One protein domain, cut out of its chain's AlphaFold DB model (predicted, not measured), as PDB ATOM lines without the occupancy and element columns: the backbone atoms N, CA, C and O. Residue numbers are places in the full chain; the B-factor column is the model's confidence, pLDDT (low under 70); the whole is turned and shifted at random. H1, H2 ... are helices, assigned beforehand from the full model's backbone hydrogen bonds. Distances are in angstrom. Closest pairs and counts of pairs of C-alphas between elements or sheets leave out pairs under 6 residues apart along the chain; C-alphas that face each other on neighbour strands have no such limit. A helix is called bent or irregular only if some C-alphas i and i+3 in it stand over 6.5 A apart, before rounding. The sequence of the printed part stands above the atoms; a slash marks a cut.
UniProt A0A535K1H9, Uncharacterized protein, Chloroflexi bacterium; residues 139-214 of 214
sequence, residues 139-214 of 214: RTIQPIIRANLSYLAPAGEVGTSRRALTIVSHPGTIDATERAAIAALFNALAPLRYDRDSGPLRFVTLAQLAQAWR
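This is residues 139 to 214 of the 214 residues of an uncharacterized protein of Chloroflexi bacterium (UniProt A0A535K1H9). Two helices, H1 and H2, lie side by side and run the same way; between them in the chain a long stretch, residues 151 to 175, loops out past the end of H1 and runs back to where H2 begins. The short helix H3 sits off by itself on the other side of residues 162 to 168 of that returning stretch, reached from H2 by a second long link. The printed part has 76 residues with three named helices, in the order H1, H2, H3, and no named strand; the class is all helix, though under half of the residues, 36 of 76, are in named elements. The whole is only just compact, close to loose, with a radius of gyration of the C-alphas of 13.7 A, and the C-alphas span 38 by 27 by 22 A.

H1 is residues 139 to 150, 17.6 A from first to last C-alpha, and begins with C-alpha 139 at (136.096, 178.537, 177.405). It is neither bent nor irregular, but only just: C-alphas 140 and 143 are 6.2 A apart. H2, the longest helix, is residues 176 to 192, 25.4 A long, with C-alpha 176 at (142.520, 179.525, 189.781). It is only just irregular, with C-alphas 188 and 191 at 7.0 A, and its line is a rough one. H3 is residues 206 to 212, 9.8 A long, and ends with C-alpha 212 at (164.470, 186.579, 164.465).

H1 touches H2, with 6 pairs of C-alphas within 8 A. The closest C-alphas are those of Ile 141 and Ala 181, 6.4 A apart. H1 touches H2 with residues 141 to 145 alone, and H2 touches H1 with residues 181 to 188 alone. Their lines stand at a shallow tilt of 16 degrees, they run the same way, and their centres are 11.1 A apart. H3 is apart from both H1 and H2. In H3 every O i to N i+4 pair is within hydrogen-bond range; in H1 it is 6 of 8 and in H2 11 of 13.

The C-alphas farthest apart are those of Gly 156 and Gly 172, 40.5 A. Both links are long: H1 to H2 with 25 residues, 151 to 175, and H2 to H3 with 13 residues, 193 to 205. The printed part has no cut and ends at residue 214, the chain's last; C-alphas 139 and 214 are 35.0 A apart. The mean pLDDT of the printed part is 90.3, and no printed residue is under 70.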
ATOM      1  N   ARG A 139     137.098 178.537 178.480       88.00
ATOM      2  CA  ARG A 139     136.096 178.537 177.405       88.00
ATOM      3  C   ARG A 139     136.460 179.529 176.307       88.00
ATOM      4  O   ARG A 139     136.220 179.253 175.136       88.00
ATOM      5  N   THR A 140     137.045 180.660 176.684       86.88
ATOM      6  CA  THR A 140     137.437 181.737 175.766       86.88
ATOM      7  C   THR A 140     138.832 181.530 175.175       86.88
ATOM      8  O   THR A 140     139.036 181.827 173.998       86.88
ATOM      9  N   ILE A 141     139.774 180.934 175.917       88.38
ATOM     10  CA  ILE A 141     141.129 180.675 175.402       88.38
ATOM     11  C   ILE A 141     141.185 179.491 174.419       88.38
ATOM     12  O   ILE A 141     141.954 179.521 173.462       88.38
ATOM     13  N   GLN A 142     140.354 178.453 174.590       88.81
ATOM     14  CA  GLN A 142     140.379 177.263 173.722       88.81
ATOM     15  C   GLN A 142     140.080 177.551 172.237       88.81
ATOM     16  O   GLN A 142     140.791 177.021 171.380       88.81
ATOM     17  N   PRO A 143     139.060 178.351 171.868       90.62
ATOM     18  CA  PRO A 143     138.853 178.765 170.481       90.62
ATOM     19  C   PRO A 143     140.042 179.539 169.900       90.62
ATOM     20  O   PRO A 143     140.414 179.280 168.760       90.62
ATOM     21  N   ILE A 144     140.675 180.418 170.687       89.50
ATOM     22  CA  ILE A 144     141.860 181.188 170.268       89.50
ATOM     23  C   ILE A 144     143.032 180.246 169.979       89.50
ATOM     24  O   ILE A 144     143.683 180.363 168.943       89.50
ATOM     25  N   ILE A 145     143.272 179.275 170.862       87.81
ATOM     26  CA  ILE A 145     144.287 178.234 170.664       87.81
ATOM     27  C   ILE A 145     144.003 177.461 169.372       87.81
ATOM     28  O   ILE A 145     144.886 177.344 168.527       87.81
ATOM     29  N   ARG A 146     142.772 176.962 169.185       90.12
ATOM     30  CA  ARG A 146     142.397 176.187 167.990       90.12
ATOM     31  C   ARG A 146     142.577 176.984 166.702       90.12
ATOM     32  O   ARG A 146     143.147 176.455 165.754       90.12
ATOM     33  N   ALA A 147     142.138 178.241 166.681       91.31
ATOM     34  CA  ALA A 147     142.321 179.114 165.527       91.31
ATOM     35  C   ALA A 147     143.812 179.305 165.214       91.31
ATOM     36  O   ALA A 147     144.238 179.064 164.088       91.31
ATOM     37  N   ASN A 148     144.627 179.640 166.216       88.06
ATOM     38  CA  ASN A 148     146.065 179.831 166.027       88.06
ATOM     39  C   ASN A 148     146.792 178.566 165.542       88.06
ATOM     40  O   ASN A 148     147.649 178.651 164.664       88.06
ATOM     41  N   LEU A 149     146.431 177.393 166.073       88.19
ATOM     42  CA  LEU A 149     147.002 176.114 165.644       88.19
ATOM     43  C   LEU A 149     146.572 175.718 164.227       88.19
ATOM     44  O   LEU A 149     147.340 175.059 163.533       88.19
ATOM     45  N   SER A 150     145.391 176.148 163.771       89.81
ATOM     46  CA  SER A 150     144.904 175.858 162.414       89.81
ATOM     47  C   SER A 150     145.727 176.522 161.301       89.81
ATOM     48  O   SER A 150     145.652 176.095 160.154       89.81
ATOM     49  N   TYR A 151     146.546 177.526 161.635       87.56
ATOM     50  CA  TYR A 151     147.471 178.164 160.694       87.56
ATOM     51  C   TYR A 151     148.823 177.451 160.562       87.56
ATOM     52  O   TYR A 151     149.675 177.901 159.792       87.56
ATOM     53  N   LEU A 152     149.068 176.403 161.349       86.69
ATOM     54  CA  LEU A 152     150.275 175.595 161.219       86.69
ATOM     55  C   LEU A 152     150.123 174.610 160.060       86.69
ATOM     56  O   LEU A 152     149.016 174.200 159.716       86.69
ATOM     57  N   ALA A 153     151.253 174.219 159.472       86.75
ATOM     58  CA  ALA A 153     151.251 173.164 158.470       86.75
ATOM     59  C   ALA A 153     150.717 171.848 159.065       86.75
ATOM     60  O   ALA A 153     150.939 171.586 160.256       86.75
ATOM     61  N   PRO A 154     150.037 171.017 158.256       85.69
ATOM     62  CA  PRO A 154     149.626 169.683 158.668       85.69
ATOM     63  C   PRO A 154     150.798 168.842 159.188       85.69
ATOM     64  O   PRO A 154     151.959 169.047 158.829       85.69
ATOM     65  N   ALA A 155     150.493 167.859 160.035       83.62
ATOM     66  CA  ALA A 155     151.505 166.936 160.535       83.62
ATOM     67  C   ALA A 155     152.184 166.193 159.371       83.62
ATOM     68  O   ALA A 155     151.509 165.601 158.532       83.62
ATOM     69  N   GLY A 156     153.518 166.214 159.346       84.62
ATOM     70  CA  GLY A 156     154.323 165.628 158.269       84.62
ATOM     71  C   GLY A 156     154.650 166.587 157.120       84.62
ATOM     72  O   GLY A 156     155.451 166.231 156.259       84.62
ATOM     73  N   GLU A 157     154.103 167.804 157.119       88.88
ATOM     74  CA  GLU A 157     154.402 168.829 156.118       88.88
ATOM     75  C   GLU A 157     155.343 169.910 156.665       88.88
ATOM     76  O   GLU A 157     155.337 170.255 157.850       88.88
ATOM     77  N   VAL A 158     156.168 170.477 155.781       85.50
ATOM     78  CA  VAL A 158     157.056 171.592 156.125       85.50
ATOM     79  C   VAL A 158     156.271 172.899 156.045       85.50
ATOM     80  O   VAL A 158     155.728 173.247 154.999       85.50
ATOM     81  N   GLY A 159     156.253 173.660 157.139       85.88
ATOM     82  CA  GLY A 159     155.675 175.003 157.148       85.88
ATOM     83  C   GLY A 159     156.411 175.954 156.205       85.88
ATOM     84  O   GLY A 159     157.627 176.103 156.287       85.88
ATOM     85  N   THR A 160     155.664 176.633 155.336       86.81
ATOM     86  CA  THR A 160     156.208 177.571 154.336       86.81
ATOM     87  C   THR A 160     156.244 179.023 154.817       86.81
ATOM     88  O   THR A 160     156.846 179.876 154.169       86.81
ATOM     89  N   SER A 161     155.635 179.321 155.969       87.88
ATOM     90  CA  SER A 161     155.572 180.668 156.541       87.88
ATOM     91  C   SER A 161     155.911 180.670 158.029       87.88
ATOM     92  O   SER A 161     155.361 179.873 158.792       87.88
ATOM     93  N   ARG A 162     156.757 181.617 158.460       90.00
ATOM     94  CA  ARG A 162     156.990 181.884 159.887       90.00
ATOM     95  C   ARG A 162     155.732 182.474 160.528       90.00
ATOM     96  O   ARG A 162     155.105 183.356 159.945       90.00
ATOM     97  N   ARG A 163     155.396 182.020 161.738       92.88
ATOM     98  CA  ARG A 163     154.310 182.581 162.555       92.88
ATOM     99  C   ARG A 163     154.781 182.842 163.983       92.88
ATOM    100  O   ARG A 163     155.644 182.127 164.487       92.88
ATOM    101  N   ALA A 164     154.218 183.862 164.619       94.75
ATOM    102  CA  ALA A 164     154.448 184.183 166.020       94.75
ATOM    103  C   ALA A 164     153.116 184.407 166.733       94.75
ATOM    104  O   ALA A 164     152.190 184.994 166.177       94.75
ATOM    105  N   LEU A 165     153.047 183.939 167.978       93.06
ATOM    106  CA  LEU A 165     151.896 184.099 168.854       93.06
ATOM    107  C   LEU A 165     152.353 184.842 170.109       93.06
ATOM    108  O   LEU A 165     153.122 184.296 170.900       93.06
ATOM    109  N   THR A 166     151.875 186.070 170.296       94.25
ATOM    110  CA  THR A 166     152.117 186.836 171.525       94.25
ATOM    111  C   THR A 166     150.947 186.634 172.483       94.25
ATOM    112  O   THR A 166     149.790 186.841 172.112       94.25
ATOM    113  N   ILE A 167     151.252 186.219 173.713       91.06
ATOM    114  CA  ILE A 167     150.287 185.921 174.779       91.06
ATOM    115  C   ILE A 167     150.576 186.835 175.961       91.06
ATOM    116  O   ILE A 167     151.732 187.159 176.235       91.06
ATOM    117  N   VAL A 168     149.527 187.234 176.672       90.75
ATOM    118  CA  VAL A 168     149.624 188.120 177.835       90.75
ATOM    119  C   VAL A 168     149.001 187.460 179.050       90.75
ATOM    120  O   VAL A 168     147.936 186.855 178.947       90.75
ATOM    121  N   SER A 169     149.651 187.627 180.198       89.56
ATOM    122  CA  SER A 169     149.169 187.239 181.524       89.56
ATOM    123  C   SER A 169     149.473 188.343 182.536       89.56
ATOM    124  O   SER A 169     150.299 189.221 182.266       89.56
ATOM    125  N   HIS A 170     148.796 188.330 183.686       87.50
ATOM    126  CA  HIS A 170     149.003 189.330 184.739       87.50
ATOM    127  C   HIS A 170     149.437 188.641 186.041       87.50
ATOM    128  O   HIS A 170     148.596 188.180 186.807       87.50
ATOM    129  N   PRO A 171     150.750 188.569 186.345       78.75
ATOM    130  CA  PRO A 171     151.249 187.763 187.463       78.75
ATOM    131  C   PRO A 171     150.691 188.184 188.829       78.75
ATOM    132  O   PRO A 171     150.526 187.337 189.701       78.75
ATOM    133  N   GLY A 172     150.357 189.467 189.009       80.06
ATOM    134  CA  GLY A 172     149.776 189.988 190.251       80.06
ATOM    135  C   GLY A 172     148.309 189.612 190.491       80.06
ATOM    136  O   GLY A 172     147.787 189.917 191.557       80.06
ATOM    137  N   THR A 173     147.642 188.978 189.524       79.81
ATOM    138  CA  THR A 173     146.202 188.675 189.578       79.81
ATOM    139  C   THR A 173     145.873 187.220 189.247       79.81
ATOM    140  O   THR A 173     144.699 186.901 189.090       79.81
ATOM    141  N   ILE A 174     146.878 186.336 189.153       88.44
ATOM    142  CA  ILE A 174     146.657 184.929 188.788       88.44
ATOM    143  C   ILE A 174     145.849 184.226 189.882       88.44
ATOM    144  O   ILE A 174     146.385 183.834 190.922       88.44
ATOM    145  N   ASP A 175     144.574 183.995 189.597       90.19
ATOM    146  CA  ASP A 175     143.687 183.141 190.376       90.19
ATOM    147  C   ASP A 175     143.619 181.715 189.787       90.19
ATOM    148  O   ASP A 175     144.397 181.331 188.905       90.19
ATOM    149  N   ALA A 176     142.711 180.881 190.298       91.88
ATOM    150  CA  ALA A 176     142.520 179.525 189.781       91.88
ATOM    151  C   ALA A 176     142.000 179.504 188.330       91.88
ATOM    152  O   ALA A 176     142.343 178.593 187.572       91.88
ATOM    153  N   THR A 177     141.206 180.503 187.938       89.69
ATOM    154  CA  THR A 177     140.610 180.624 186.603       89.69
ATOM    155  C   THR A 177     141.677 180.970 185.568       89.69
ATOM    156  O   THR A 177     141.839 180.238 184.588       89.69
ATOM    157  N   GLU A 178     142.462 182.024 185.813       90.44
ATOM    158  CA  GLU A 178     143.577 182.422 184.947       90.44
ATOM    159  C   GLU A 178     144.629 181.304 184.884       90.44
ATOM    160  O   GLU A 178     145.100 180.946 183.802       90.44
ATOM    161  N   ARG A 179     144.949 180.664 186.019       91.44
ATOM    162  CA  ARG A 179     145.882 179.525 186.050       91.44
ATOM    163  C   ARG A 179     145.428 178.378 185.151       91.44
ATOM    164  O   ARG A 179     146.262 177.790 184.461       91.44
ATOM    165  N   ALA A 180     144.137 178.054 185.148       90.94
ATOM    166  CA  ALA A 180     143.597 177.014 184.282       90.94
ATOM    167  C   ALA A 180     143.728 177.392 182.796       90.94
ATOM    168  O   ALA A 180     144.143 176.555 181.991       90.94
ATOM    169  N   ALA A 181     143.455 178.652 182.435       91.19
ATOM    170  CA  ALA A 181     143.639 179.153 181.072       91.19
ATOM    171  C   ALA A 181     145.108 179.085 180.618       91.19
ATOM    172  O   ALA A 181     145.394 178.581 179.529       91.19
ATOM    173  N   ILE A 182     146.043 179.505 181.478       90.94
ATOM    174  CA  ILE A 182     147.490 179.402 181.239       90.94
ATOM    175  C   ILE A 182     147.895 177.939 181.014       90.94
ATOM    176  O   ILE A 182     148.566 177.624 180.030       90.94
ATOM    177  N   ALA A 183     147.467 177.029 181.893       92.25
ATOM    178  CA  ALA A 183     147.804 175.611 181.787       92.25
ATOM    179  C   ALA A 183     147.259 174.984 180.495       92.25
ATOM    180  O   ALA A 183     147.985 174.265 179.812       92.25
ATOM    181  N   ALA A 184     146.012 175.283 180.119       91.44
ATOM    182  CA  ALA A 184     145.434 174.794 178.871       91.44
ATOM    183  C   ALA A 184     146.201 175.288 177.640       91.44
ATOM    184  O   ALA A 184     146.437 174.506 176.720       91.44
ATOM    185  N   LEU A 185     146.639 176.550 177.645       90.50
ATOM    186  CA  LEU A 185     147.464 177.100 176.578       90.50
ATOM    187  C   LEU A 185     148.797 176.357 176.457       90.50
ATOM    188  O   LEU A 185     149.135 175.874 175.378       90.50
ATOM    189  N   PHE A 186     149.537 176.206 177.556       90.81
ATOM    190  CA  PHE A 186     150.826 175.515 177.512       90.81
ATOM    191  C   PHE A 186     150.684 174.030 177.168       90.81
ATOM    192  O   PHE A 186     151.505 173.509 176.414       90.81
ATOM    193  N   ASN A 187     149.629 173.361 177.640       93.56
ATOM    194  CA  ASN A 187     149.347 171.966 177.295       93.56
ATOM    195  C   ASN A 187     149.037 171.790 175.806       93.56
ATOM    196  O   ASN A 187     149.484 170.813 175.213       93.56
ATOM    197  N   ALA A 188     148.327 172.734 175.182       91.88
ATOM    198  CA  ALA A 188     148.044 172.679 173.750       91.88
ATOM    199  C   ALA A 188     149.296 172.891 172.882       91.88
ATOM    200  O   ALA A 188     149.403 172.314 171.804       91.88
ATOM    201  N   LEU A 189     150.255 173.696 173.353       90.69
ATOM    202  CA  LEU A 189     151.515 173.956 172.645       90.69
ATOM    203  C   LEU A 189     152.599 172.903 172.931       90.69
ATOM    204  O   LEU A 189     153.550 172.776 172.162       90.69
ATOM    205  N   ALA A 190     152.477 172.144 174.024       93.31
ATOM    206  CA  ALA A 190     153.484 171.183 174.468       93.31
ATOM    207  C   ALA A 190     153.866 170.115 173.419       93.31
ATOM    208  O   ALA A 190     155.065 169.853 173.300       93.31
ATOM    209  N   PRO A 191     152.931 169.540 172.634       92.62
ATOM    210  CA  PRO A 191     153.266 168.562 171.598       92.62
ATOM    211  C   PRO A 191     154.075 169.140 170.434       92.62
ATOM    212  O   PRO A 191     154.642 168.380 169.669       92.62
ATOM    213  N   LEU A 192     154.138 170.467 170.288       91.44
ATOM    214  CA  LEU A 192     154.785 171.132 169.153       91.44
ATOM    215  C   LEU A 192     156.195 171.631 169.481       91.44
ATOM    216  O   LEU A 192     156.798 172.328 168.671       91.44
ATOM    217  N   ARG A 193     156.712 171.337 170.677       93.25
ATOM    218  CA  ARG A 193     157.940 171.940 171.204       93.25
ATOM    219  C   ARG A 193     159.195 171.483 170.465       93.25
ATOM    220  O   ARG A 193     159.568 170.313 170.507       93.25
ATOM    221  N   TYR A 194     159.907 172.454 169.908       92.38
ATOM    222  CA  TYR A 194     161.198 172.275 169.254       92.38
ATOM    223  C   TYR A 194     162.295 171.832 170.222       92.38
ATOM    224  O   TYR A 194     163.098 170.969 169.892       92.38
ATOM    225  N   ASP A 195     162.314 172.365 171.444       92.94
ATOM    226  CA  ASP A 195     163.314 171.994 172.457       92.94
ATOM    227  C   ASP A 195     163.162 170.551 172.974       92.94
ATOM    228  O   ASP A 195     164.008 170.071 173.722       92.94
ATOM    229  N   ARG A 196     162.089 169.863 172.571       93.44
ATOM    230  CA  ARG A 196     161.818 168.450 172.861       93.44
ATOM    231  C   ARG A 196     161.831 167.577 171.610       93.44
ATOM    232  O   ARG A 196     161.333 166.458 171.664       93.44
ATOM    233  N   ASP A 197     162.303 168.117 170.487       91.50
ATOM    234  CA  ASP A 197     162.271 167.450 169.180       91.50
ATOM    235  C   ASP A 197     160.865 166.933 168.800       91.50
ATOM    236  O   ASP A 197     160.695 165.898 168.167       91.50
ATOM    237  N   SER A 198     159.819 167.633 169.259       90.00
ATOM    238  CA  SER A 198     158.418 167.224 169.077       90.00
ATOM    239  C   SER A 198     157.688 168.068 168.025       90.00
ATOM    240  O   SER A 198     156.607 167.699 167.577       90.00
ATOM    241  N   GLY A 199     158.257 169.203 167.603       89.56
ATOM    242  CA  GLY A 199     157.659 170.053 166.574       89.56
ATOM    243  C   GLY A 199     158.390 171.381 166.340       89.56
ATOM    244  O   GLY A 199     159.507 171.574 166.816       89.56
ATOM    245  N   PRO A 200     157.786 172.323 165.593       89.88
ATOM    246  CA  PRO A 200     158.460 173.545 165.142       89.88
ATOM    247  C   PRO A 200     158.420 174.717 166.144       89.88
ATOM    248  O   PRO A 200     158.995 175.773 165.877       89.88
ATOM    249  N   LEU A 201     157.730 174.590 167.280       91.81
ATOM    250  CA  LEU A 201     157.450 175.705 168.184       91.81
ATOM    251  C   LEU A 201     158.620 175.998 169.125       91.81
ATOM    252  O   LEU A 201     159.068 175.132 169.875       91.81
ATOM    253  N   ARG A 202     159.045 177.263 169.176       93.81
ATOM    254  CA  ARG A 202     160.008 177.776 170.160       93.81
ATOM    255  C   ARG A 202     159.363 178.858 171.017       93.81
ATOM    256  O   ARG A 202     158.767 179.790 170.486       93.81
ATOM    257  N   PHE A 203     159.537 178.764 172.331       94.00
ATOM    258  CA  PHE A 203     159.225 179.867 173.238       94.00
ATOM    259  C   PHE A 203     160.392 180.851 173.248       94.00
ATOM    260  O   PHE A 203     161.535 180.459 173.478       94.00
ATOM    261  N   VAL A 204     160.099 182.120 172.983       95.75
ATOM    262  CA  VAL A 204     161.091 183.194 172.904       95.75
ATOM    263  C   VAL A 204     160.564 184.444 173.594       95.75
ATOM    264  O   VAL A 204     159.358 184.633 173.745       95.75
ATOM    265  N   THR A 205     161.476 185.313 174.008       96.25
ATOM    266  CA  THR A 205     161.144 186.666 174.467       96.25
ATOM    267  C   THR A 205     160.814 187.579 173.282       96.25
ATOM    268  O   THR A 205     161.234 187.318 172.153       96.25
ATOM    269  N   LEU A 206     160.133 188.702 173.531       96.88
ATOM    270  CA  LEU A 206     159.885 189.727 172.505       96.88
ATOM    271  C   LEU A 206     161.188 190.275 171.891       96.88
ATOM    272  O   LEU A 206     161.250 190.522 170.690       96.88
ATOM    273  N   ALA A 207     162.258 190.406 172.682       96.62
ATOM    274  CA  ALA A 207     163.560 190.850 172.182       96.62
ATOM    275  C   ALA A 207     164.197 189.827 171.224       96.62
ATOM    276  O   ALA A 207     164.728 190.198 170.178       96.62
ATOM    277  N   GLN A 208     164.105 188.531 171.541       97.31
ATOM    278  CA  GLN A 208     164.542 187.460 170.638       97.31
ATOM    279  C   GLN A 208     163.670 187.396 169.379       97.31
ATOM    280  O   GLN A 208     164.193 187.189 168.284       97.31
ATOM    281  N   LEU A 209     162.358 187.626 169.511       97.00
ATOM    282  CA  LEU A 209     161.455 187.721 168.369       97.00
ATOM    283  C   LEU A 209     161.873 188.863 167.434       97.00
ATOM    284  O   LEU A 209     162.020 188.624 166.242       97.00
ATOM    285  N   ALA A 210     162.167 190.058 167.956       96.56
ATOM    286  CA  ALA A 210     162.664 191.190 167.163       96.56
ATOM    287  C   ALA A 210     163.944 190.872 166.373       96.56
ATOM    288  O   ALA A 210     164.125 191.345 165.250       96.56
ATOM    289  N   GLN A 211     164.830 190.046 166.934       95.44
ATOM    290  CA  GLN A 211     166.045 189.601 166.252       95.44
ATOM    291  C   GLN A 211     165.760 188.567 165.158       95.44
ATOM    292  O   GLN A 211     166.364 188.640 164.089       95.44
ATOM    293  N   ALA A 212     164.849 187.625 165.414       93.25
ATOM    294  CA  ALA A 212     164.470 186.579 164.465       93.25
ATOM    295  C   ALA A 212     163.563 187.098 163.332       93.25
ATOM    296  O   ALA A 212     163.573 186.560 162.223       93.25
ATOM    297  N   TRP A 213     162.789 188.151 163.598       93.38
ATOM    298  CA  TRP A 213     161.830 188.759 162.675       93.38
ATOM    299  C   TRP A 213     162.444 189.932 161.905       93.38
ATOM    300  O   TRP A 213     161.956 191.065 161.920       93.38
ATOM    301  N   ARG A 214     163.579 189.667 161.257       80.25
ATOM    302  CA  ARG A 214     164.174 190.594 160.291       80.25
ATOM    303  C   ARG A 214     163.451 190.509 158.960       80.25
ATOM    304  O   ARG A 214     162.969 189.400 158.609       80.25
TER     305      ARG A 214